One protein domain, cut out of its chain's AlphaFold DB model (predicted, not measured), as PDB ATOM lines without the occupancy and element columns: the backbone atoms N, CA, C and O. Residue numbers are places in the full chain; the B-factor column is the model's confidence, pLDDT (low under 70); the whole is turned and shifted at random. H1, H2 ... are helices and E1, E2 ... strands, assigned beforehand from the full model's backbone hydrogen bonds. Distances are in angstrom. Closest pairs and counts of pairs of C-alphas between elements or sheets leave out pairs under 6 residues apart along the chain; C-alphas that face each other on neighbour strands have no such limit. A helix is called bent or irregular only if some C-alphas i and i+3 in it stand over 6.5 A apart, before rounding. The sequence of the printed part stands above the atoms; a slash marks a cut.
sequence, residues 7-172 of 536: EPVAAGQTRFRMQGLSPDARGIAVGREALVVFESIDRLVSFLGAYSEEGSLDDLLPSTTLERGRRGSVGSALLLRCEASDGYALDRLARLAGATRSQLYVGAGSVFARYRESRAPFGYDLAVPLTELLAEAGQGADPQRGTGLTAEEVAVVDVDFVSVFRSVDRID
ATOM      1  N   GLU A   7     117.379 107.645 118.316       92.62
ATOM      2  CA  GLU A   7     116.798 106.965 119.474       92.62
ATOM      3  C   GLU A   7     115.808 107.891 120.205       92.62
ATOM      4  O   GLU A   7     116.089 109.083 120.357       92.62
ATOM      5  N   PRO A   8     114.626 107.401 120.632       94.31
ATOM      6  CA  PRO A   8     113.690 108.206 121.411       94.31
ATOM      7  C   PRO A   8     114.295 108.631 122.751       94.31
ATOM      8  O   PRO A   8     114.851 107.807 123.478       94.31
ATOM      9  N   VAL A   9     114.122 109.902 123.105       93.38
ATOM     10  CA  VAL A   9     114.596 110.455 124.378       93.38
ATOM     11  C   VAL A   9     113.776 109.886 125.534       93.38
ATOM     12  O   VAL A   9     112.541 109.892 125.510       93.38
ATOM     13  N   ALA A  10     114.466 109.400 126.566       90.88
ATOM     14  CA  ALA A  10     113.825 108.886 127.769       90.88
ATOM     15  C   ALA A  10     113.364 110.025 128.694       90.88
ATOM     16  O   ALA A  10     113.984 111.087 128.773       90.88
ATOM     17  N   ALA A  11     112.293 109.790 129.458       87.25
ATOM     18  CA  ALA A  11     111.821 110.755 130.448       87.25
ATOM     19  C   ALA A  11     112.921 111.055 131.487       87.25
ATOM     20  O   ALA A  11     113.467 110.141 132.105       87.25
ATOM     21  N   GLY A  12     113.241 112.336 131.685       83.62
ATOM     22  CA  GLY A  12     114.288 112.774 132.619       83.62
ATOM     23  C   GLY A  12     115.722 112.650 132.089       83.62
ATOM     24  O   GLY A  12     116.670 112.868 132.846       83.62
ATOM     25  N   GLN A  13     115.911 112.322 130.807       89.44
ATOM     26  CA  GLN A  13     117.223 112.349 130.171       89.44
ATOM     27  C   GLN A  13     117.749 113.789 130.081       89.44
ATOM     28  O   GLN A  13     117.101 114.678 129.535       89.44
ATOM     29  N   THR A  14     118.949 114.012 130.619       86.88
ATOM     30  CA  THR A  14     119.610 115.331 130.647       86.88
ATOM     31  C   THR A  14     120.891 115.395 129.826       86.88
ATOM     32  O   THR A  14     121.462 116.468 129.651       86.88
ATOM     33  N   ARG A  15     121.362 114.246 129.331       89.00
ATOM     34  CA  ARG A  15     122.568 114.130 128.511       89.00
ATOM     35  C   ARG A  15     122.175 113.657 127.123       89.00
ATOM     36  O   ARG A  15     121.531 112.616 126.999       89.00
ATOM     37  N   PHE A  16     122.602 114.411 126.121       90.06
ATOM     38  CA  PHE A  16     122.357 114.119 124.717       90.06
ATOM     39  C   PHE A  16     123.680 113.853 124.003       90.06
ATOM     40  O   PHE A  16     124.706 114.459 124.327       90.06
ATOM     41  N   ARG A  17     123.661 112.925 123.051       88.56
ATOM     42  CA  ARG A  17     124.782 112.656 122.144       88.56
ATOM     43  C   ARG A  17     124.869 113.730 121.071       88.56
ATOM     44  O   ARG A  17     125.970 114.106 120.669       88.56
ATOM     45  N   MET A  18     123.722 114.239 120.634       87.06
ATOM     46  CA  MET A  18     123.662 115.401 119.768       87.06
ATOM     47  C   MET A  18     124.128 116.661 120.503       87.06
ATOM     48  O   MET A  18     123.621 117.009 121.570       87.06
ATOM     49  N   GLN A  19     125.069 117.386 119.904       82.19
ATOM     50  CA  GLN A  19     125.490 118.677 120.438       82.19
ATOM     51  C   GLN A  19     124.403 119.734 120.221       82.19
ATOM     52  O   GLN A  19     123.828 119.839 119.142       82.19
ATOM     53  N   GLY A  20     124.156 120.543 121.252       83.88
ATOM     54  CA  GLY A  20     123.198 121.646 121.186       83.88
ATOM     55  C   GLY A  20     121.754 121.281 121.524       83.88
ATOM     56  O   GLY A  20     120.919 122.179 121.480       83.88
ATOM     57  N   LEU A  21     121.471 120.024 121.892       90.38
ATOM     58  CA  LEU A  21     120.209 119.651 122.534       90.38
ATOM     59  C   LEU A  21     120.291 119.825 124.054       90.38
ATOM     60  O   LEU A  21     121.286 119.466 124.690       90.38
ATOM     61  N   SER A  22     119.213 120.332 124.638       91.12
ATOM     62  CA  SER A  22     118.984 120.422 126.079       91.12
ATOM     63  C   SER A  22     117.532 120.051 126.401       91.12
ATOM     64  O   SER A  22     116.655 120.170 125.543       91.12
ATOM     65  N   PRO A  23     117.242 119.566 127.619       91.00
ATOM     66  CA  PRO A  23     115.871 119.282 127.998       91.00
ATOM     67  C   PRO A  23     115.191 120.586 128.438       91.00
ATOM     68  O   PRO A  23     115.732 121.333 129.253       91.00
ATOM     69  N   ASP A  24     113.992 120.842 127.928       90.44
ATOM     70  CA  ASP A  24     113.094 121.872 128.459       90.44
ATOM     71  C   ASP A  24     112.541 121.447 129.841       90.44
ATOM     72  O   ASP A  24     112.668 120.289 130.250       90.44
ATOM     73  N   ALA A  25     111.855 122.342 130.555       86.81
ATOM     74  CA  ALA A  25     111.195 122.076 131.838       86.81
ATOM     75  C   ALA A  25     110.221 120.880 131.792       86.81
ATOM     76  O   ALA A  25     109.962 120.238 132.809       86.81
ATOM     77  N   ARG A  26     109.698 120.548 130.604       88.62
ATOM     78  CA  ARG A  26     108.824 119.387 130.348       88.62
ATOM     79  C   ARG A  26     109.592 118.086 130.062       88.62
ATOM     80  O   ARG A  26     108.963 117.058 129.820       88.62
ATOM     81  N   GLY A  27     110.924 118.125 130.033       88.56
ATOM     82  CA  GLY A  27     111.790 117.012 129.629       88.56
ATOM     83  C   GLY A  27     111.829 116.765 128.118       88.56
ATOM     84  O   GLY A  27     112.269 115.703 127.694       88.56
ATOM     85  N   ILE A  28     111.340 117.708 127.305       92.19
ATOM     86  CA  ILE A  28     111.379 117.624 125.838       92.19
ATOM     87  C   ILE A  28     112.769 118.046 125.368       92.19
ATOM     88  O   ILE A  28     113.260 119.084 125.805       92.19
ATOM     89  N   ALA A  29     113.379 117.285 124.464       92.12
ATOM     90  CA  ALA A  29     114.616 117.675 123.806       92.12
ATOM     91  C   ALA A  29     114.370 118.872 122.879       92.12
ATOM     92  O   ALA A  29     113.623 118.793 121.898       92.12
ATOM     93  N   VAL A  30     115.003 119.989 123.218       92.62
ATOM     94  CA  VAL A  30     114.941 121.265 122.511       92.62
ATOM     95  C   VAL A  30     116.357 121.633 122.074       92.62
ATOM     96  O   VAL A  30     117.322 121.393 122.793       92.62
ATOM     97  N   GLY A  31     116.491 122.151 120.855       90.12
ATOM     98  CA  GLY A  31     117.759 122.669 120.345       90.12
ATOM     99  C   GLY A  31     117.976 124.124 120.745       90.12
ATOM    100  O   GLY A  31     117.061 124.776 121.231       90.12
ATOM    101  N   ARG A  32     119.165 124.668 120.474       89.88
ATOM    102  CA  ARG A  32     119.368 126.132 120.480       89.88
ATOM    103  C   ARG A  32     118.660 126.800 119.303       89.88
ATOM    104  O   ARG A  32     118.227 127.943 119.392       89.88
ATOM    105  N   GLU A  33     118.556 126.072 118.200       93.81
ATOM    106  CA  GLU A  33     117.936 126.509 116.961       93.81
ATOM    107  C   GLU A  33     116.918 125.465 116.495       93.81
ATOM    108  O   GLU A  33     117.064 124.256 116.721       93.81
ATOM    109  N   ALA A  34     115.898 125.948 115.798       95.00
ATOM    110  CA  ALA A  34     114.950 125.140 115.059       95.00
ATOM    111  C   ALA A  34     115.204 125.313 113.561       95.00
ATOM    112  O   ALA A  34     115.553 126.400 113.103       95.00
ATOM    113  N   LEU A  35     115.005 124.246 112.796       95.62
ATOM    114  CA  LEU A  35     115.109 124.242 111.344       95.62
ATOM    115  C   LEU A  35     113.847 123.619 110.752       95.62
ATOM    116  O   LEU A  35     113.529 122.463 111.030       95.62
ATOM    117  N   VAL A  36     113.160 124.361 109.890       96.19
ATOM    118  CA  VAL A  36     112.077 123.838 109.056       96.19
ATOM    119  C   VAL A  36     112.582 123.690 107.629       96.19
ATOM    120  O   VAL A  36     113.120 124.632 107.043       96.19
ATOM    121  N   VAL A  37     112.390 122.501 107.062       95.38
ATOM    122  CA  VAL A  37     112.768 122.206 105.676       95.38
ATOM    123  C   VAL A  37     111.521 122.214 104.792       95.38
ATOM    124  O   VAL A  37     110.548 121.492 105.044       95.38
ATOM    125  N   PHE A  38     111.552 123.020 103.733       95.31
ATOM    126  CA  PHE A  38     110.485 123.128 102.740       95.31
ATOM    127  C   PHE A  38     110.963 122.651 101.369       95.31
ATOM    128  O   PHE A  38     112.008 123.069 100.881       95.31
ATOM    129  N   GLU A  39     110.168 121.807 100.714       91.56
ATOM    130  CA  GLU A  39     110.465 121.321  99.355       91.56
ATOM    131  C   GLU A  39     110.188 122.375  98.272       91.56
ATOM    132  O   GLU A  39     110.752 122.307  97.183       91.56
ATOM    133  N   SER A  40     109.322 123.354  98.555       91.81
ATOM    134  CA  SER A  40     108.965 124.427  97.624       91.81
ATOM    135  C   SER A  40     108.690 125.744  98.346       91.81
ATOM    136  O   SER A  40     108.416 125.770  99.550       91.81
ATOM    137  N   ILE A  41     108.729 126.843  97.585       91.50
ATOM    138  CA  ILE A  41     108.369 128.177  98.078       91.50
ATOM    139  C   ILE A  41     106.901 128.250  98.512       91.50
ATOM    140  O   ILE A  41     106.605 128.869  99.527       91.50
ATOM    141  N   ASP A  42     105.999 127.535  97.838       92.62
ATOM    142  CA  ASP A  42     104.572 127.530  98.182       92.62
ATOM    143  C   ASP A  42     104.319 126.980  99.589       92.62
ATOM    144  O   ASP A  42     103.462 127.490 100.314       92.62
ATOM    145  N   ARG A  43     105.085 125.960 100.009       94.94
ATOM    146  CA  ARG A  43     104.985 125.401 101.367       94.94
ATOM    147  C   ARG A  43     105.498 126.374 102.418       94.94
ATOM    148  O   ARG A  43     104.870 126.497 103.467       94.94
ATOM    149  N   LEU A  44     106.590 127.081 102.122       95.00
ATOM    150  CA  LEU A  44     107.105 128.145 102.980       95.00
ATOM    151  C   LEU A  44     106.075 129.272 103.130       95.00
ATOM    152  O   LEU A  44     105.761 129.668 104.247       95.00
ATOM    153  N   VAL A  45     105.512 129.761 102.023       94.56
ATOM    154  CA  VAL A  45     104.510 130.838 102.041       94.56
ATOM    155  C   VAL A  45     103.247 130.394 102.775       94.56
ATOM    156  O   VAL A  45     102.729 131.142 103.599       94.56
ATOM    157  N   SER A  46     102.788 129.161 102.549       94.56
ATOM    158  CA  SER A  46     101.647 128.591 103.278       94.56
ATOM    159  C   SER A  46     101.924 128.487 104.778       94.56
ATOM    160  O   SER A  46     101.034 128.734 105.586       94.56
ATOM    161  N   PHE A  47     103.159 128.151 105.158       95.69
ATOM    162  CA  PHE A  47     103.573 128.057 106.554       95.69
ATOM    163  C   PHE A  47     103.606 129.434 107.219       95.69
ATOM    164  O   PHE A  47     103.033 129.595 108.291       95.69
ATOM    165  N   LEU A  48     104.216 130.430 106.570       94.56
ATOM    166  CA  LEU A  48     104.245 131.809 107.064       94.56
ATOM    167  C   LEU A  48     102.833 132.404 107.144       94.56
ATOM    168  O   LEU A  48     102.518 133.090 108.111       94.56
ATOM    169  N   GLY A  49     101.970 132.098 106.170       93.06
ATOM    170  CA  GLY A  49     100.557 132.473 106.184       93.06
ATOM    171  C   GLY A  49      99.819 131.874 107.381       93.06
ATOM    172  O   GLY A  49      99.223 132.611 108.161       93.06
ATOM    173  N   ALA A  50      99.936 130.564 107.600       93.31
ATOM    174  CA  ALA A  50      99.308 129.908 108.747       93.31
ATOM    175  C   ALA A  50      99.876 130.404 110.092       93.31
ATOM    176  O   ALA A  50      99.129 130.603 111.047       93.31
ATOM    177  N   TYR A  51     101.184 130.673 110.165       93.25
ATOM    178  CA  TYR A  51     101.796 131.268 111.353       93.25
ATOM    179  C   TYR A  51     101.250 132.676 111.626       93.25
ATOM    180  O   TYR A  51     100.952 132.992 112.773       93.25
ATOM    181  N   SER A  52     101.060 133.490 110.580       92.81
ATOM    182  CA  SER A  52     100.546 134.865 110.680       92.81
ATOM    183  C   SER A  52      99.108 134.976 111.194       92.81
ATOM    184  O   SER A  52      98.708 136.036 111.670       92.81
ATOM    185  N   GLU A  53      98.329 133.895 111.098       90.25
ATOM    186  CA  GLU A  53      96.972 133.818 111.651       90.25
ATOM    187  C   GLU A  53      96.971 133.436 113.141       90.25
ATOM    188  O   GLU A  53      96.095 133.863 113.889       90.25
ATOM    189  N   GLU A  54      97.954 132.649 113.592       88.69
ATOM    190  CA  GLU A  54      98.026 132.155 114.974       88.69
ATOM    191  C   GLU A  54      98.924 132.990 115.899       88.69
ATOM    192  O   GLU A  54      98.808 132.901 117.125       88.69
ATOM    193  N   GLY A  55      99.852 133.768 115.344       87.00
ATOM    194  CA  GLY A  55     100.814 134.554 116.108       87.00
ATOM    195  C   GLY A  55     101.428 135.700 115.313       87.00
ATOM    196  O   GLY A  55     101.239 135.831 114.105       87.00
ATOM    197  N   SER A  56     102.183 136.545 116.014       90.50
ATOM    198  CA  SER A  56     102.908 137.646 115.386       90.50
ATOM    199  C   SER A  56     104.152 137.117 114.677       90.50
ATOM    200  O   SER A  56     105.017 136.507 115.310       90.50
ATOM    201  N   LEU A  57     104.273 137.354 113.369       91.06
ATOM    202  CA  LEU A  57     105.509 137.075 112.636       91.06
ATOM    203  C   LEU A  57     106.663 137.948 113.134       91.06
ATOM    204  O   LEU A  57     107.808 137.518 113.050       91.06
ATOM    205  N   ASP A  58     106.374 139.112 113.717       89.69
ATOM    206  CA  ASP A  58     107.385 139.988 114.315       89.69
ATOM    207  C   ASP A  58     108.162 139.323 115.466       89.69
ATOM    208  O   ASP A  58     109.292 139.721 115.734       89.69
ATOM    209  N   ASP A  59     107.610 138.281 116.098       87.81
ATOM    210  CA  ASP A  59     108.320 137.498 117.120       87.81
ATOM    211  C   ASP A  59     109.296 136.485 116.491       87.81
ATOM    212  O   ASP A  59     110.333 136.153 117.063       87.81
ATOM    213  N   LEU A  60     108.967 135.979 115.298       88.81
ATOM    214  CA  LEU A  60     109.717 134.925 114.609       88.81
ATOM    215  C   LEU A  60     110.818 135.505 113.710       88.81
ATOM    216  O   LEU A  60     111.962 135.045 113.734       88.81
ATOM    217  N   LEU A  61     110.477 136.517 112.912       89.38
ATOM    218  CA  LEU A  61     111.318 137.077 111.855       89.38
ATOM    219  C   LEU A  61     112.692 137.592 112.322       89.38
ATOM    220  O   LEU A  61     113.658 137.327 111.607       89.38
ATOM    221  N   PRO A  62     112.850 138.243 113.496       88.19
ATOM    222  CA  PRO A  62     114.150 138.762 113.930       88.19
ATOM    223  C   PRO A  62     115.222 137.685 114.121       88.19
ATOM    224  O   PRO A  62     116.401 137.948 113.903       88.19
ATOM    225  N   SER A  63     114.818 136.476 114.518       89.44
ATOM    226  CA  SER A  63     115.721 135.329 114.676       89.44
ATOM    227  C   SER A  63     115.785 134.444 113.427       89.44
ATOM    228  O   SER A  63     116.527 133.461 113.398       89.44
ATOM    229  N   THR A  64     114.994 134.763 112.399       91.81
ATOM    230  CA  THR A  64     114.827 133.901 111.236       91.81
ATOM    231  C   THR A  64     115.920 134.134 110.204       91.81
ATOM    232  O   THR A  64     116.169 135.254 109.769       91.81
ATOM    233  N   THR A  65     116.513 133.046 109.727       93.00
ATOM    234  CA  THR A  65     117.329 133.044 108.513       93.00
ATOM    235  C   THR A  65     116.704 132.103 107.499       93.00
ATOM    236  O   THR A  65     116.289 130.992 107.833       93.00
ATOM    237  N   LEU A  66     116.601 132.570 106.257       94.94
ATOM    238  CA  LEU A  66     116.015 131.808 105.170       94.94
ATOM    239  C   LEU A  66     117.070 131.565 104.097       94.94
ATOM    240  O   LEU A  66     117.631 132.495 103.520       94.94
ATOM    241  N   GLU A  67     117.340 130.295 103.826       94.12
ATOM    242  CA  GLU A  67     118.398 129.887 102.912       94.12
ATOM    243  C   GLU A  67     117.868 128.904 101.870       94.12
ATOM    244  O   GLU A  67     117.030 128.045 102.151       94.12
ATOM    245  N   ARG A  68     118.374 128.994 100.642       93.25
ATOM    246  CA  ARG A  68     118.129 127.991  99.607       93.25
ATOM    247  C   ARG A  68     119.209 126.922  99.698       93.25
ATOM    248  O   ARG A  68     120.353 127.149  99.312       93.25
ATOM    249  N   GLY A  69     118.829 125.746 100.183       91.06
ATOM    250  CA  GLY A  69     119.694 124.579 100.286       91.06
ATOM    251  C   GLY A  69     119.640 123.704  99.033       91.06
ATOM    252  O   GLY A  69     118.576 123.496  98.448       91.06
ATOM    253  N   ARG A  70     120.776 123.130  98.633       89.62
ATOM    254  CA  ARG A  70     120.843 122.030  97.658       89.62
ATOM    255  C   ARG A  70     121.236 120.723  98.332       89.62
ATOM    256  O   ARG A  70     122.216 120.675  99.068       89.62
ATOM    257  N   ARG A  71     120.495 119.661  98.028       85.06
ATOM    258  CA  ARG A  71     120.775 118.274  98.401       85.06
ATOM    259  C   ARG A  71     121.327 117.536  97.182       85.06
ATOM    260  O   ARG A  71     120.578 117.199  96.259       85.06
ATOM    261  N   GLY A  72     122.634 117.287  97.178       73.81
ATOM    262  CA  GLY A  72     123.320 116.663  96.044       73.81
ATOM    263  C   GLY A  72     123.181 117.478  94.749       73.81
ATOM    264  O   GLY A  72     123.192 118.707  94.776       73.81
ATOM    265  N   SER A  73     123.053 116.797  93.607       63.00
ATOM    266  CA  SER A  73     123.038 117.425  92.276       63.00
ATOM    267  C   SER A  73     121.662 117.896  91.781       63.00
ATOM    268  O   SER A  73     121.619 118.671  90.830       63.00
ATOM    269  N   VAL A  74     120.548 117.461  92.391       60.66
ATOM    270  CA  VAL A  74     119.195 117.664  91.814       60.66
ATOM    271  C   VAL A  74     118.165 118.215  92.809       60.66
ATOM    272  O   VAL A  74     117.253 118.929  92.401       60.66
ATOM    273  N   GLY A  75     118.283 117.934  94.111       78.75
ATOM    274  CA  GLY A  75     117.288 118.387  95.087       78.75
ATOM    275  C   GLY A  75     117.552 119.816  95.555       78.75
ATOM    276  O   GLY A  75     118.646 120.100  96.032       78.75
ATOM    277  N   SER A  76     116.563 120.706  95.488       87.75
ATOM    278  CA  SER A  76     116.586 121.995  96.192       87.75
ATOM    279  C   SER A  76     115.554 122.008  97.311       87.75
ATOM    280  O   SER A  76     114.479 121.436  97.157       87.75
ATOM    281  N   ALA A  77     115.866 122.693  98.402       92.88
ATOM    282  CA  ALA A  77     114.954 122.948  99.506       92.88
ATOM    283  C   ALA A  77     115.139 124.385 100.009       92.88
ATOM    284  O   ALA A  77     116.167 125.017  99.763       92.88
ATOM    285  N   LEU A  78     114.146 124.897 100.721       94.94
ATOM    286  CA  LEU A  78     114.263 126.120 101.503       94.94
ATOM    287  C   LEU A  78     114.418 125.731 102.969       94.94
ATOM    288  O   LEU A  78     113.667 124.906 103.489       94.94
ATOM    289  N   LEU A  79     115.425 126.307 103.605       95.38
ATOM    290  CA  LEU A  79     115.802 126.078 104.985       95.38
ATOM    291  C   LEU A  79     115.435 127.337 105.761       95.38
ATOM    292  O   LEU A  79     116.045 128.384 105.550       95.38
ATOM    293  N   LEU A  80     114.429 127.245 106.625       95.81
ATOM    294  CA  LEU A  80     114.087 128.314 107.559       95.81
ATOM    295  C   LEU A  80     114.643 127.935 108.920       95.81
ATOM    296  O   LEU A  80     114.181 126.965 109.523       95.81
ATOM    297  N   ARG A  81     115.626 128.689 109.398       94.62
ATOM    298  CA  ARG A  81     116.164 128.536 110.749       94.62
ATOM    299  C   ARG A  81     115.637 129.656 111.620       94.62
ATOM    300  O   ARG A  81     115.602 130.789 111.159       94.62
ATOM    301  N   CYS A  82     115.294 129.358 112.860       93.75
ATOM    302  CA  CYS A  82     114.943 130.355 113.865       93.75
ATOM    303  C   CYS A  82     115.466 129.923 115.234       93.75
ATOM    304  O   CYS A  82     115.834 128.760 115.433       93.75
ATOM    305  N   GLU A  83     115.499 130.844 116.193       91.31
ATOM    306  CA  GLU A  83     115.820 130.474 117.570       91.31
ATOM    307  C   GLU A  83     114.735 129.556 118.148       91.31
ATOM    308  O   GLU A  83     113.541 129.706 117.876       91.31
ATOM    309  N   ALA A  84     115.164 128.574 118.937       82.44
ATOM    310  CA  ALA A  84     114.274 127.665 119.642       82.44
ATOM    311  C   ALA A  84     114.200 128.093 121.111       82.44
ATOM    312  O   ALA A  84     115.098 127.810 121.900       82.44
ATOM    313  N   SER A  85     113.145 128.827 121.463       71.62
ATOM    314  CA  SER A  85     113.017 129.458 122.783       71.62
ATOM    315  C   SER A  85     112.489 128.495 123.849       71.62
ATOM    316  O   SER A  85     113.022 128.442 124.954       71.62
ATOM    317  N   ASP A  86     111.443 127.729 123.522       83.25
ATOM    318  CA  ASP A  86     110.797 126.781 124.430       83.25
ATOM    319  C   ASP A  86     110.055 125.661 123.672       83.25
ATOM    320  O   ASP A  86     109.872 125.700 122.446       83.25
ATOM    321  N   GLY A  87     109.615 124.634 124.405       84.75
ATOM    322  CA  GLY A  87     108.869 123.520 123.824       84.75
ATOM    323  C   GLY A  87     107.498 123.906 123.250       84.75
ATOM    324  O   GLY A  87     107.023 123.219 122.349       84.75
ATOM    325  N   TYR A  88     106.859 124.983 123.721       88.69
ATOM    326  CA  TYR A  88     105.539 125.411 123.235       88.69
ATOM    327  C   TYR A  88     105.618 126.078 121.856       88.69
ATOM    328  O   TYR A  88     104.791 125.797 120.984       88.69
ATOM    329  N   ALA A  89     106.625 126.923 121.638       88.50
ATOM    330  CA  ALA A  89     106.923 127.530 120.351       88.50
ATOM    331  C   ALA A  89     107.261 126.448 119.318       88.50
ATOM    332  O   ALA A  89     106.698 126.440 118.222       88.50
ATOM    333  N   LEU A  90     108.094 125.471 119.692       92.56
ATOM    334  CA  LEU A  90     108.426 124.342 118.822       92.56
ATOM    335  C   LEU A  90     107.216 123.454 118.511       92.56
ATOM    336  O   LEU A  90     107.058 123.039 117.366       92.56
ATOM    337  N   ASP A  91     106.327 123.212 119.476       92.81
ATOM    338  CA  ASP A  91     105.073 122.487 119.243       92.81
ATOM    339  C   ASP A  91     104.186 123.194 118.204       92.81
ATOM    340  O   ASP A  91     103.603 122.547 117.327       92.81
ATOM    341  N   ARG A  92     104.112 124.531 118.261       91.81
ATOM    342  CA  ARG A  92     103.400 125.338 117.260       91.81
ATOM    343  C   ARG A  92     104.059 125.213 115.886       91.81
ATOM    344  O   ARG A  92     103.369 124.881 114.922       91.81
ATOM    345  N   LEU A  93     105.373 125.428 115.804       93.62
ATOM    346  CA  LEU A  93     106.131 125.323 114.553       93.62
ATOM    347  C   LEU A  93     105.991 123.925 113.935       93.62
ATOM    348  O   LEU A  93     105.770 123.810 112.734       93.62
ATOM    349  N   ALA A  94     106.042 122.867 114.747       94.31
ATOM    350  CA  ALA A  94     105.906 121.485 114.299       94.31
ATOM    351  C   ALA A  94     104.516 121.200 113.729       94.31
ATOM    352  O   ALA A  94     104.398 120.584 112.669       94.31
ATOM    353  N   ARG A  95     103.460 121.673 114.404       94.56
ATOM    354  CA  ARG A  95     102.078 121.519 113.934       94.56
ATOM    355  C   ARG A  95     101.859 122.244 112.606       94.56
ATOM    356  O   ARG A  95     101.294 121.655 111.686       94.56
ATOM    357  N   LEU A  96     102.328 123.486 112.497       94.75
ATOM    358  CA  LEU A  96     102.197 124.291 111.281       94.75
ATOM    359  C   LEU A  96     103.036 123.729 110.126       94.75
ATOM    360  O   LEU A  96     102.541 123.625 109.006       94.75
ATOM    361  N   ALA A  97     104.269 123.291 110.395       94.50
ATOM    362  CA  ALA A  97     105.104 122.614 109.407       94.50
ATOM    363  C   ALA A  97     104.441 121.312 108.932       94.50
ATOM    364  O   ALA A  97     104.359 121.063 107.732       94.50
ATOM    365  N   GLY A  98     103.883 120.515 109.848       93.50
ATOM    366  CA  GLY A  98     103.139 119.303 109.502       93.50
ATOM    367  C   GLY A  98     101.937 119.585 108.594       93.50
ATOM    368  O   GLY A  98     101.738 118.874 107.605       93.50
ATOM    369  N   ALA A  99     101.183 120.657 108.863       93.94
ATOM    370  CA  ALA A  99     100.053 121.079 108.032       93.94
ATOM    371  C   ALA A  99     100.471 121.432 106.591       93.94
ATOM    372  O   ALA A  99      99.729 121.154 105.648       93.94
ATOM    373  N   THR A 100     101.683 121.962 106.397       93.50
ATOM    374  CA  THR A 100     102.239 122.275 105.069       93.50
ATOM    375  C   THR A 100     103.053 121.136 104.454       93.50
ATOM    376  O   THR A 100     103.684 121.326 103.412       93.50
ATOM    377  N   ARG A 101     103.005 119.929 105.040       92.75
ATOM    378  CA  ARG A 101     103.812 118.757 104.640       92.75
ATOM    379  C   ARG A 101     105.316 119.036 104.688       92.75
ATOM    380  O   ARG A 101     106.082 118.557 103.852       92.75
ATOM    381  N   SER A 102     105.717 119.831 105.662       94.19
ATOM    382  CA  SER A 102     107.091 120.139 106.008       94.19
ATOM    383  C   SER A 102     107.443 119.559 107.366       94.19
ATOM    384  O   SER A 102     106.607 119.029 108.101       94.19
ATOM    385  N   GLN A 103     108.733 119.582 107.657       92.81
ATOM    386  CA  GLN A 103     109.317 118.825 108.747       92.81
ATOM    387  C   GLN A 103     110.150 119.761 109.615       92.81
ATOM    388  O   GLN A 103     110.939 120.548 109.090       92.81
ATOM    389  N   LEU A 104     109.921 119.692 110.929       95.88
ATOM    390  CA  LEU A 104     110.667 120.452 111.924       95.88
ATOM    391  C   LEU A 104     111.797 119.594 112.490       95.88
ATOM    392  O   LEU A 104     111.604 118.430 112.858       95.88
ATOM    393  N   TYR A 105     112.954 120.222 112.614       95.50
ATOM    394  CA  TYR A 105     114.153 119.671 113.209       95.50
ATOM    395  C   TYR A 105     114.684 120.633 114.273       95.50
ATOM    396  O   TYR A 105     114.494 121.846 114.180       95.50
ATOM    397  N   VAL A 106     115.342 120.096 115.292       95.31
ATOM    398  CA  VAL A 106     115.931 120.855 116.401       95.31
ATOM    399  C   VAL A 106     117.407 120.520 116.521       95.31
ATOM    400  O   VAL A 106     117.812 119.385 116.273       95.31
ATOM    401  N   GLY A 107     118.227 121.508 116.859       92.44
ATOM    402  CA  GLY A 107     119.669 121.316 116.932       92.44
ATOM    403  C   GLY A 107     120.430 122.603 117.182       92.44
ATOM    404  O   GLY A 107     119.924 123.532 117.815       92.44
ATOM    405  N   ALA A 108     121.670 122.639 116.705       89.31
ATOM    406  CA  ALA A 108     122.500 123.832 116.742       89.31
ATOM    407  C   ALA A 108     123.539 123.807 115.615       89.31
ATOM    408  O   ALA A 108     124.188 122.788 115.362       89.31
ATOM    409  N   GLY A 109     123.754 124.958 114.980       86.88
ATOM    410  CA  GLY A 109     124.822 125.163 114.010       86.88
ATOM    411  C   GLY A 109     124.565 124.419 112.703       86.88
ATOM    412  O   GLY A 109     123.792 124.886 111.868       86.88
ATOM    413  N   SER A 110     125.249 123.298 112.496       88.50
ATOM    414  CA  SER A 110     125.226 122.536 111.242       88.50
ATOM    415  C   SER A 110     124.477 121.209 111.339       88.50
ATOM    416  O   SER A 110     124.360 120.523 110.332       88.50
ATOM    417  N   VAL A 111     123.960 120.822 112.509       90.38
ATOM    418  CA  VAL A 111     123.311 119.515 112.695       90.38
ATOM    419  C   VAL A 111     121.962 119.690 113.372       90.38
ATOM    420  O   VAL A 111     121.864 120.340 114.413       90.38
ATOM    421  N   PHE A 112     120.936 119.070 112.793       93.69
ATOM    422  CA  PHE A 112     119.558 119.110 113.268       93.69
ATOM    423  C   PHE A 112     118.953 117.703 113.264       93.69
ATOM    424  O   PHE A 112     119.068 116.986 112.271       93.69
ATOM    425  N   ALA A 113     118.304 117.306 114.357       93.94
ATOM    426  CA  ALA A 113     117.601 116.032 114.475       93.94
ATOM    427  C   ALA A 113     116.088 116.240 114.459       93.94
ATOM    428  O   ALA A 113     115.583 117.315 114.795       93.94
ATOM    429  N   ARG A 114     115.361 115.202 114.043       94.88
ATOM    430  CA  ARG A 114     113.900 115.202 113.964       94.88
ATOM    431  C   ARG A 114     113.282 115.687 115.276       94.88
ATOM    432  O   ARG A 114     113.591 115.162 116.345       94.88
ATOM    433  N   TYR A 115     112.389 116.673 115.191       94.00
ATOM    434  CA  TYR A 115     111.587 117.065 116.345       94.00
ATOM    435  C   TYR A 115     110.597 115.952 116.733       94.00
ATOM    436  O   TYR A 115     110.363 115.006 115.984       94.00
ATOM    437  N   ARG A 116     110.026 116.044 117.933       92.50
ATOM    438  CA  ARG A 116     109.196 114.996 118.532       92.50
ATOM    439  C   ARG A 116     107.950 114.636 117.724       92.50
ATOM    440  O   ARG A 116     107.404 115.427 116.960       92.50
ATOM    441  N   GLU A 117     107.443 113.444 118.001       90.44
ATOM    442  CA  GLU A 117     106.205 112.913 117.433       90.44
ATOM    443  C   GLU A 117     105.546 111.934 118.413       90.44
ATOM    444  O   GLU A 117     106.105 111.628 119.465       90.44
ATOM    445  N   SER A 118     104.365 111.408 118.083       89.31
ATOM    446  CA  SER A 118     103.592 110.558 119.001       89.31
ATOM    447  C   SER A 118     104.355 109.322 119.502       89.31
ATOM    448  O   SER A 118     104.140 108.897 120.633       89.31
ATOM    449  N   ARG A 119     105.264 108.757 118.690       90.06
ATOM    450  CA  ARG A 119     106.119 107.611 119.075       90.06
ATOM    451  C   ARG A 119     107.341 107.994 119.923       90.06
ATOM    452  O   ARG A 119     107.943 107.117 120.533       90.06
ATOM    453  N   ALA A 120     107.699 109.274 119.971       92.50
ATOM    454  CA  ALA A 120     108.820 109.808 120.741       92.50
ATOM    455  C   ALA A 120     108.418 111.164 121.355       92.50
ATOM    456  O   ALA A 120     108.820 112.217 120.857       92.50
ATOM    457  N   PRO A 121     107.596 111.167 122.424       91.62
ATOM    458  CA  PRO A 121     106.963 112.381 122.955       91.62
ATOM    459  C   PRO A 121     107.945 113.383 123.582       91.62
ATOM    460  O   PRO A 121     107.594 114.551 123.766       91.62
ATOM    461  N   PHE A 122     109.167 112.947 123.894       92.88
ATOM    462  CA  PHE A 122     110.253 113.789 124.402       92.88
ATOM    463  C   PHE A 122     111.279 114.163 123.323       92.88
ATOM    464  O   PHE A 122     112.252 114.841 123.629       92.88
ATOM    465  N   GLY A 123     111.056 113.776 122.064       93.06
ATOM    466  CA  GLY A 123     111.988 114.018 120.964       93.06
ATOM    467  C   GLY A 123     112.966 112.869 120.739       93.06
ATOM    468  O   GLY A 123     112.791 111.764 121.257       93.06
ATOM    469  N   TYR A 124     113.981 113.153 119.931       94.31
ATOM    470  CA  TYR A 124     114.987 112.198 119.487       94.31
ATOM    471  C   TYR A 124     116.396 112.665 119.845       94.31
ATOM    472  O   TYR A 124     116.676 113.862 119.849       94.31
ATOM    473  N   ASP A 125     117.279 111.704 120.099       93.62
ATOM    474  CA  ASP A 125     118.728 111.887 120.176       93.62
ATOM    475  C   ASP A 125     119.415 111.004 119.118       93.62
ATOM    476  O   ASP A 125     118.796 110.116 118.525       93.62
ATOM    477  N   LEU A 126     120.697 111.248 118.852       91.75
ATOM    478  CA  LEU A 126     121.467 110.459 117.893       91.75
ATOM    479  C   LEU A 126     121.742 109.054 118.447       91.75
ATOM    480  O   LEU A 126     122.460 108.882 119.433       91.75
ATOM    481  N   ALA A 127     121.265 108.019 117.756       90.62
ATOM    482  CA  ALA A 127     121.540 106.633 118.143       90.62
ATOM    483  C   ALA A 127     123.001 106.224 117.878       90.62
ATOM    484  O   ALA A 127     123.485 105.231 118.427       90.62
ATOM    485  N   VAL A 128     123.708 106.982 117.038       86.12
ATOM    486  CA  VAL A 128     125.071 106.704 116.577       86.12
ATOM    487  C   VAL A 128     125.885 108.001 116.467       86.12
ATOM    488  O   VAL A 128     125.299 109.076 116.319       86.12
ATOM    489  N   PRO A 129     127.228 107.948 116.543       84.94
ATOM    490  CA  PRO A 129     128.059 109.141 116.410       84.94
ATOM    491  C   PRO A 129     127.848 109.856 115.069       84.94
ATOM    492  O   PRO A 129     127.758 109.220 114.020       84.94
ATOM    493  N   LEU A 130     127.853 111.194 115.091       81.31
ATOM    494  CA  LEU A 130     127.662 112.033 113.901       81.31
ATOM    495  C   LEU A 130     128.633 111.694 112.755       81.31
ATOM    496  O   LEU A 130     128.251 111.724 111.591       81.31
ATOM    497  N   THR A 131     129.882 111.348 113.074       79.50
ATOM    498  CA  THR A 131     130.904 110.983 112.080       79.50
ATOM    499  C   THR A 131     130.520 109.748 111.269       79.50
ATOM    500  O   THR A 131     130.803 109.692 110.076       79.50
ATOM    501  N   GLU A 132     129.849 108.778 111.893       81.94
ATOM    502  CA  GLU A 132     129.351 107.585 111.205       81.94
ATOM    503  C   GLU A 132     128.142 107.922 110.321       81.94
ATOM    504  O   GLU A 132     128.090 107.488 109.173       81.94
ATOM    505  N   LEU A 133     127.223 108.768 110.805       81.56
ATOM    506  CA  LEU A 133     126.053 109.220 110.036       81.56
ATOM    507  C   LEU A 133     126.440 109.956 108.750       81.56
ATOM    508  O   LEU A 133     125.850 109.733 107.693       81.56
ATOM    509  N   LEU A 134     127.437 110.839 108.831       79.38
ATOM    510  CA  LEU A 134     127.907 111.604 107.674       79.38
ATOM    511  C   LEU A 134     128.628 110.716 106.649       79.38
ATOM    512  O   LEU A 134     128.491 110.940 105.443       79.38
ATOM    513  N   ALA A 135     129.336 109.679 107.109       75.62
ATOM    514  CA  ALA A 135     129.933 108.682 106.227       75.62
ATOM    515  C   ALA A 135     128.860 107.881 105.464       75.62
ATOM    516  O   ALA A 135     129.003 107.662 104.261       75.62
ATOM    517  N   GLU A 136     127.761 107.504 106.131       71.00
ATOM    518  CA  GLU A 136     126.620 106.808 105.512       71.00
ATOM    519  C   GLU A 136     125.877 107.686 104.484       71.00
ATOM    520  O   GLU A 136     125.428 107.183 103.454       71.00
ATOM    521  N   ALA A 137     125.817 109.006 104.692       69.31
ATOM    522  CA  ALA A 137     125.218 109.962 103.751       69.31
ATOM    523  C   ALA A 137     126.057 110.208 102.473       69.31
ATOM    524  O   ALA A 137     125.718 111.073 101.662       69.31
ATOM    525  N   GLY A 138     127.162 109.477 102.280       62.72
ATOM    526  CA  GLY A 138     128.044 109.615 101.120       62.72
ATOM    527  C   GLY A 138     128.973 110.833 101.177       62.72
ATOM    528  O   GLY A 138     129.705 111.079 100.220       62.72
ATOM    529  N   GLN A 139     129.003 111.567 102.296       59.59
ATOM    530  CA  GLN A 139     130.008 112.595 102.583       59.59
ATOM    531  C   GLN A 139     131.203 111.979 103.326       59.59
ATOM    532  O   GLN A 139     131.630 112.439 104.385       59.59
ATOM    533  N   GLY A 140     131.725 110.883 102.769       45.69
ATOM    534  CA  GLY A 140     132.856 110.147 103.317       45.69
ATOM    535  C   GLY A 140     134.113 111.011 103.383       45.69
ATOM    536  O   GLY A 140     134.707 111.317 102.356       45.69
ATOM    537  N   ALA A 141     134.473 111.382 104.613       45.28
ATOM    538  CA  ALA A 141     135.811 111.668 105.123       45.28
ATOM    539  C   ALA A 141     136.874 112.027 104.069       45.28
ATOM    540  O   ALA A 141     137.673 111.187 103.659       45.28
ATOM    541  N   ASP A 142     136.958 113.311 103.724       48.91
ATOM    542  CA  ASP A 142     138.272 113.883 103.454       48.91
ATOM    543  C   ASP A 142     139.029 113.866 104.798       48.91
ATOM    544  O   ASP A 142     138.587 114.539 105.731       48.91
ATOM    545  N   PRO A 143     140.114 113.088 104.967       47.69
ATOM    546  CA  PRO A 143     140.805 112.938 106.252       47.69
ATOM    547  C   PRO A 143     141.426 114.246 106.775       47.69
ATOM    548  O   PRO A 143     141.895 114.285 107.912       47.69
ATOM    549  N   GLN A 144     141.420 115.321 105.975       49.06
ATOM    550  CA  GLN A 144     141.799 116.674 106.396       49.06
ATOM    551  C   GLN A 144     140.620 117.518 106.921       49.06
ATOM    552  O   GLN A 144     140.845 118.535 107.582       49.06
ATOM    553  N   ARG A 145     139.366 117.121 106.666       52.56
ATOM    554  CA  ARG A 145     138.160 117.781 107.188       52.56
ATOM    555  C   ARG A 145     137.749 117.088 108.483       52.56
ATOM    556  O   ARG A 145     137.282 115.964 108.435       52.56
ATOM    557  N   GLY A 146     137.922 117.759 109.625       54.41
ATOM    558  CA  GLY A 146     137.575 117.265 110.969       54.41
ATOM    559  C   GLY A 146     136.113 116.813 111.136       54.41
ATOM    560  O   GLY A 146     135.708 115.790 110.613       54.41
ATOM    561  N   THR A 147     135.281 117.528 111.893       52.06
ATOM    562  CA  THR A 147     133.877 117.151 112.203       52.06
ATOM    563  C   THR A 147     132.895 117.185 111.007       52.06
ATOM    564  O   THR A 147     131.696 117.377 111.185       52.06
ATOM    565  N   GLY A 148     133.383 116.971 109.783       64.25
ATOM    566  CA  GLY A 148     132.614 116.522 108.620       64.25
ATOM    567  C   GLY A 148     131.872 117.584 107.806       64.25
ATOM    568  O   GLY A 148     131.831 117.453 106.589       64.25
ATOM    569  N   LEU A 149     131.336 118.640 108.429       73.38
ATOM    570  CA  LEU A 149     130.515 119.654 107.746       73.38
ATOM    571  C   LEU A 149     131.241 120.998 107.631       73.38
ATOM    572  O   LEU A 149     131.856 121.473 108.588       73.38
ATOM    573  N   THR A 150     131.145 121.631 106.463       78.44
ATOM    574  CA  THR A 150     131.566 123.028 106.271       78.44
ATOM    575  C   THR A 150     130.548 124.002 106.878       78.44
ATOM    576  O   THR A 150     129.418 123.631 107.176       78.44
ATOM    577  N   ALA A 151     130.924 125.276 107.048       77.62
ATOM    578  CA  ALA A 151     130.021 126.304 107.584       77.62
ATOM    579  C   ALA A 151     128.759 126.536 106.721       77.62
ATOM    580  O   ALA A 151     127.773 127.076 107.211       77.62
ATOM    581  N   GLU A 152     128.795 126.130 105.449       82.88
ATOM    582  CA  GLU A 152     127.680 126.229 104.499       82.88
ATOM    583  C   GLU A 152     126.810 124.964 104.464       82.88
ATOM    584  O   GLU A 152     125.791 124.940 103.773       82.88
ATOM    585  N   GLU A 153     127.215 123.892 105.146       88.81
ATOM    586  CA  GLU A 153     126.520 122.610 105.121       88.81
ATOM    587  C   GLU A 153     125.700 122.394 106.389       88.81
ATOM    588  O   GLU A 153     126.153 122.604 107.514       88.81
ATOM    589  N   VAL A 154     124.475 121.925 106.185       90.56
ATOM    590  CA  VAL A 154     123.522 121.608 107.240       90.56
ATOM    591  C   VAL A 154     123.071 120.165 107.069       90.56
ATOM    592  O   VAL A 154     122.464 119.806 106.059       90.56
ATOM    593  N   ALA A 155     123.370 119.331 108.057       90.75
ATOM    594  CA  ALA A 155     122.912 117.958 108.148       90.75
ATOM    595  C   ALA A 155     121.594 117.881 108.916       90.75
ATOM    596  O   ALA A 155     121.457 118.376 110.036       90.75
ATOM    597  N   VAL A 156     120.635 117.208 108.300       92.19
ATOM    598  CA  VAL A 156     119.316 116.928 108.840       92.19
ATOM    599  C   VAL A 156     119.204 115.422 109.022       92.19
ATOM    600  O   VAL A 156     119.306 114.665 108.054       92.19
ATOM    601  N   VAL A 157     119.025 114.998 110.267       92.50
ATOM    602  CA  VAL A 157     118.876 113.597 110.655       92.50
ATOM    603  C   VAL A 157     117.399 113.341 110.920       92.50
ATOM    604  O   VAL A 157     116.821 113.878 111.870       92.50
ATOM    605  N   ASP A 158     116.788 112.534 110.062       91.62
ATOM    606  CA  ASP A 158     115.456 111.982 110.270       91.62
ATOM    607  C   ASP A 158     115.557 110.560 110.841       91.62
ATOM    608  O   ASP A 158     116.648 110.018 111.024       91.62
ATOM    609  N   VAL A 159     114.418 109.941 111.143       89.50
ATOM    610  CA  VAL A 159     114.397 108.594 111.724       89.50
ATOM    611  C   VAL A 159     114.898 107.548 110.726       89.50
ATOM    612  O   VAL A 159     115.592 106.612 111.127       89.50
ATOM    613  N   ASP A 160     114.605 107.743 109.437       87.56
ATOM    614  CA  ASP A 160     114.901 106.767 108.379       87.56
ATOM    615  C   ASP A 160     116.046 107.188 107.444       87.56
ATOM    616  O   ASP A 160     116.574 106.358 106.704       87.56
ATOM    617  N   PHE A 161     116.430 108.469 107.433       87.88
ATOM    618  CA  PHE A 161     117.447 108.980 106.516       87.88
ATOM    619  C   PHE A 161     118.241 110.151 107.100       87.88
ATOM    620  O   PHE A 161     117.778 110.873 107.978       87.88
ATOM    621  N   VAL A 162     119.419 110.394 106.524       88.69
ATOM    622  CA  VAL A 162     120.193 111.625 106.719       88.69
ATOM    623  C   VAL A 162     120.235 112.388 105.400       88.69
ATOM    624  O   VAL A 162     120.426 111.802 104.335       88.69
ATOM    625  N   SER A 163     120.031 113.701 105.447       88.75
ATOM    626  CA  SER A 163     120.182 114.593 104.295       88.75
ATOM    627  C   SER A 163     121.122 115.736 104.642       88.75
ATOM    628  O   SER A 163     120.913 116.422 105.636       88.75
ATOM    629  N   VAL A 164     122.127 115.974 103.800       89.69
ATOM    630  CA  VAL A 164     122.992 117.152 103.910       89.69
ATOM    631  C   VAL A 164     122.605 118.159 102.837       89.69
ATOM    632  O   VAL A 164     122.517 117.829 101.650       89.69
ATOM    633  N   PHE A 165     122.358 119.386 103.273       90.19
ATOM    634  CA  PHE A 165     122.049 120.518 102.422       90.19
ATOM    635  C   PHE A 165     123.224 121.477 102.417       90.19
ATOM    636  O   PHE A 165     123.723 121.851 103.473       90.19
ATOM    637  N   ARG A 166     123.625 121.922 101.231       90.56
ATOM    638  CA  ARG A 166     124.557 123.033 101.083       90.56
ATOM    639  C   ARG A 166     123.783 124.314 100.817       90.56
ATOM    640  O   ARG A 166     123.006 124.358  99.861       90.56
ATOM    641  N   SER A 167     123.994 125.328 101.642       89.62
ATOM    642  CA  SER A 167     123.431 126.660 101.457       89.62
ATOM    643  C   SER A 167     124.009 127.297 100.192       89.62
ATOM    644  O   SER A 167     125.222 127.310  99.995       89.62
ATOM    645  N   VAL A 168     123.139 127.739  99.283       89.25
ATOM    646  CA  VAL A 168     123.524 128.328  97.988       89.25
ATOM    647  C   VAL A 168     123.261 129.824  97.969       89.25
ATOM    648  O   VAL A 168     124.036 130.576  97.388       89.25
ATOM    649  N   ASP A 169     122.139 130.234  98.549       89.75
ATOM    650  CA  ASP A 169     121.661 131.608  98.500       89.75
ATOM    651  C   ASP A 169     120.891 131.937  99.777       89.75
ATOM    652  O   ASP A 169     120.249 131.056 100.361       89.75
ATOM    653  N   ARG A 170     120.938 133.201 100.192       91.94
ATOM    654  CA  ARG A 170     120.186 133.712 101.339       91.94
ATOM    655  C   ARG A 170     119.058 134.591 100.838       91.94
ATOM    656  O   ARG A 170     119.273 135.512 100.058       91.94
ATOM    657  N   ILE A 171     117.858 134.302 101.312       93.06
ATOM    658  CA  ILE A 171     116.664 135.067 100.986       93.06
ATOM    659  C   ILE A 171     116.378 135.959 102.186       93.06
ATOM    660  O   ILE A 171     116.208 135.461 103.296       93.06
ATOM    661  N   ASP A 172     116.316 137.267 101.967       91.19
ATOM    662  CA  ASP A 172     115.833 138.177 102.997       91.19
ATOM    663  C   ASP A 172     114.320 137.941 103.189       91.19
ATOM    664  O   ASP A 172     113.549 138.081 102.229       91.19
TER     665      ASP A 172
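What this domain is: This is residues 7 to 172 of the 536 residues of an uncharacterized protein of Pseudenhygromyxa sp. WMMC2535 (UniProt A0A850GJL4). A closed barrel of seven strands, E3, E5, E4, E10, E9, E7 and E6 round the ring, makes the core; H1, H2 and H3 pack outside it on one side, and the short H4 packs on it at E9 and E10, far from them. The small hairpin E1 and E2 leads into the barrel, and residues 137 to 152 make a long loop after H4. The printed part has 166 residues, with four named helices and ten named strands in the order E1 E2 E3 H1 H2 E4 E5 H3 E6 E7 E8 H4 E9 E10; the barrel is mixed and the class is mixed, helices and strands. It is compact, with a radius of gyration of the C-alphas of 15.4 A and spans of 48 by 39 by 25 A.

How they stand to each other: Start at Glu 7: residues 7 to 8 pair antiparallel with residues 124 to 125 of E8, residues 124 to 126, which pairs with no named strand. E1, residues 21 to 23, and E2, residues 29 to 31, form a hairpin, with N 22 and O 30 2.8 A apart. E2 runs on into E3, residues 33 to 38, at 85 degrees. H1, residues 41 to 54, is on the barrel and outside it, at a height over the sheet of 11.1 A. H2, residues 57 to 63, is close to H1 but not clearly touching, the closest C-alphas, of Tyr 51 and Leu 57, being 7.0 A apart; it is irregular, but only just, with C-alphas 59 and 62 6.8 A apart. E4, residues 65 to 71, and E5, residues 75 to 83, form a hairpin, with N 67 and O 79 at 2.9 A. E5 is also antiparallel to E3, with N 36 and O 80 at 2.8 A. H3, residues 87 to 99, touches H1 at a steep tilt of 49 degrees, opposite ways, closest at the C-alphas of Phe 47 and Leu 96, 6.2 A. Next look at E6, residues 103 to 108, antiparallel to E3, with N 35 and O 105 at 2.8 A, and at E7, residues 111 to 114, its hairpin partner, with N 106 and O 113 at 2.8 A. H4, residues 130 to 136, is on the barrel and outside it. E9, residues 153 to 157, is parallel to E7, with N 112 and O 155 at 2.9 A. It forms a hairpin with E10, residues 162 to 171, with N 156 and O 163 at 2.8 A; E10 is antiparallel to E4, with N 68 and O 169 at 2.8 A. Every O i to N i+4 pair is within hydrogen-bond range in H1, H3 and H4; in H2 1 of 3 is, with 2 of 4 O i to N i+3 pairs.

Where its parts are: Find C-alpha 21, where E1 begins, at (120.209, 119.651, 122.534). H1 runs 20.2 A from C-alpha 41 at (108.369, 128.177, 98.078), and H3 runs 18.3 A. E5 is 25.6 A long, and E10, 24.4 A, bends by 71 degrees at residue 168 and ends at C-alpha 171, (116.664, 135.067, 100.986).

The domain as a whole: The C-alphas farthest apart, of Glu 53 and Pro 143, stand 48.9 A from each other. The printed part has no cut, and the link from H4 to E9, 16 residues, is long. The mean pLDDT of the printed part is 87.1, and residues 73 to 74 and 137 to 148 are under 70.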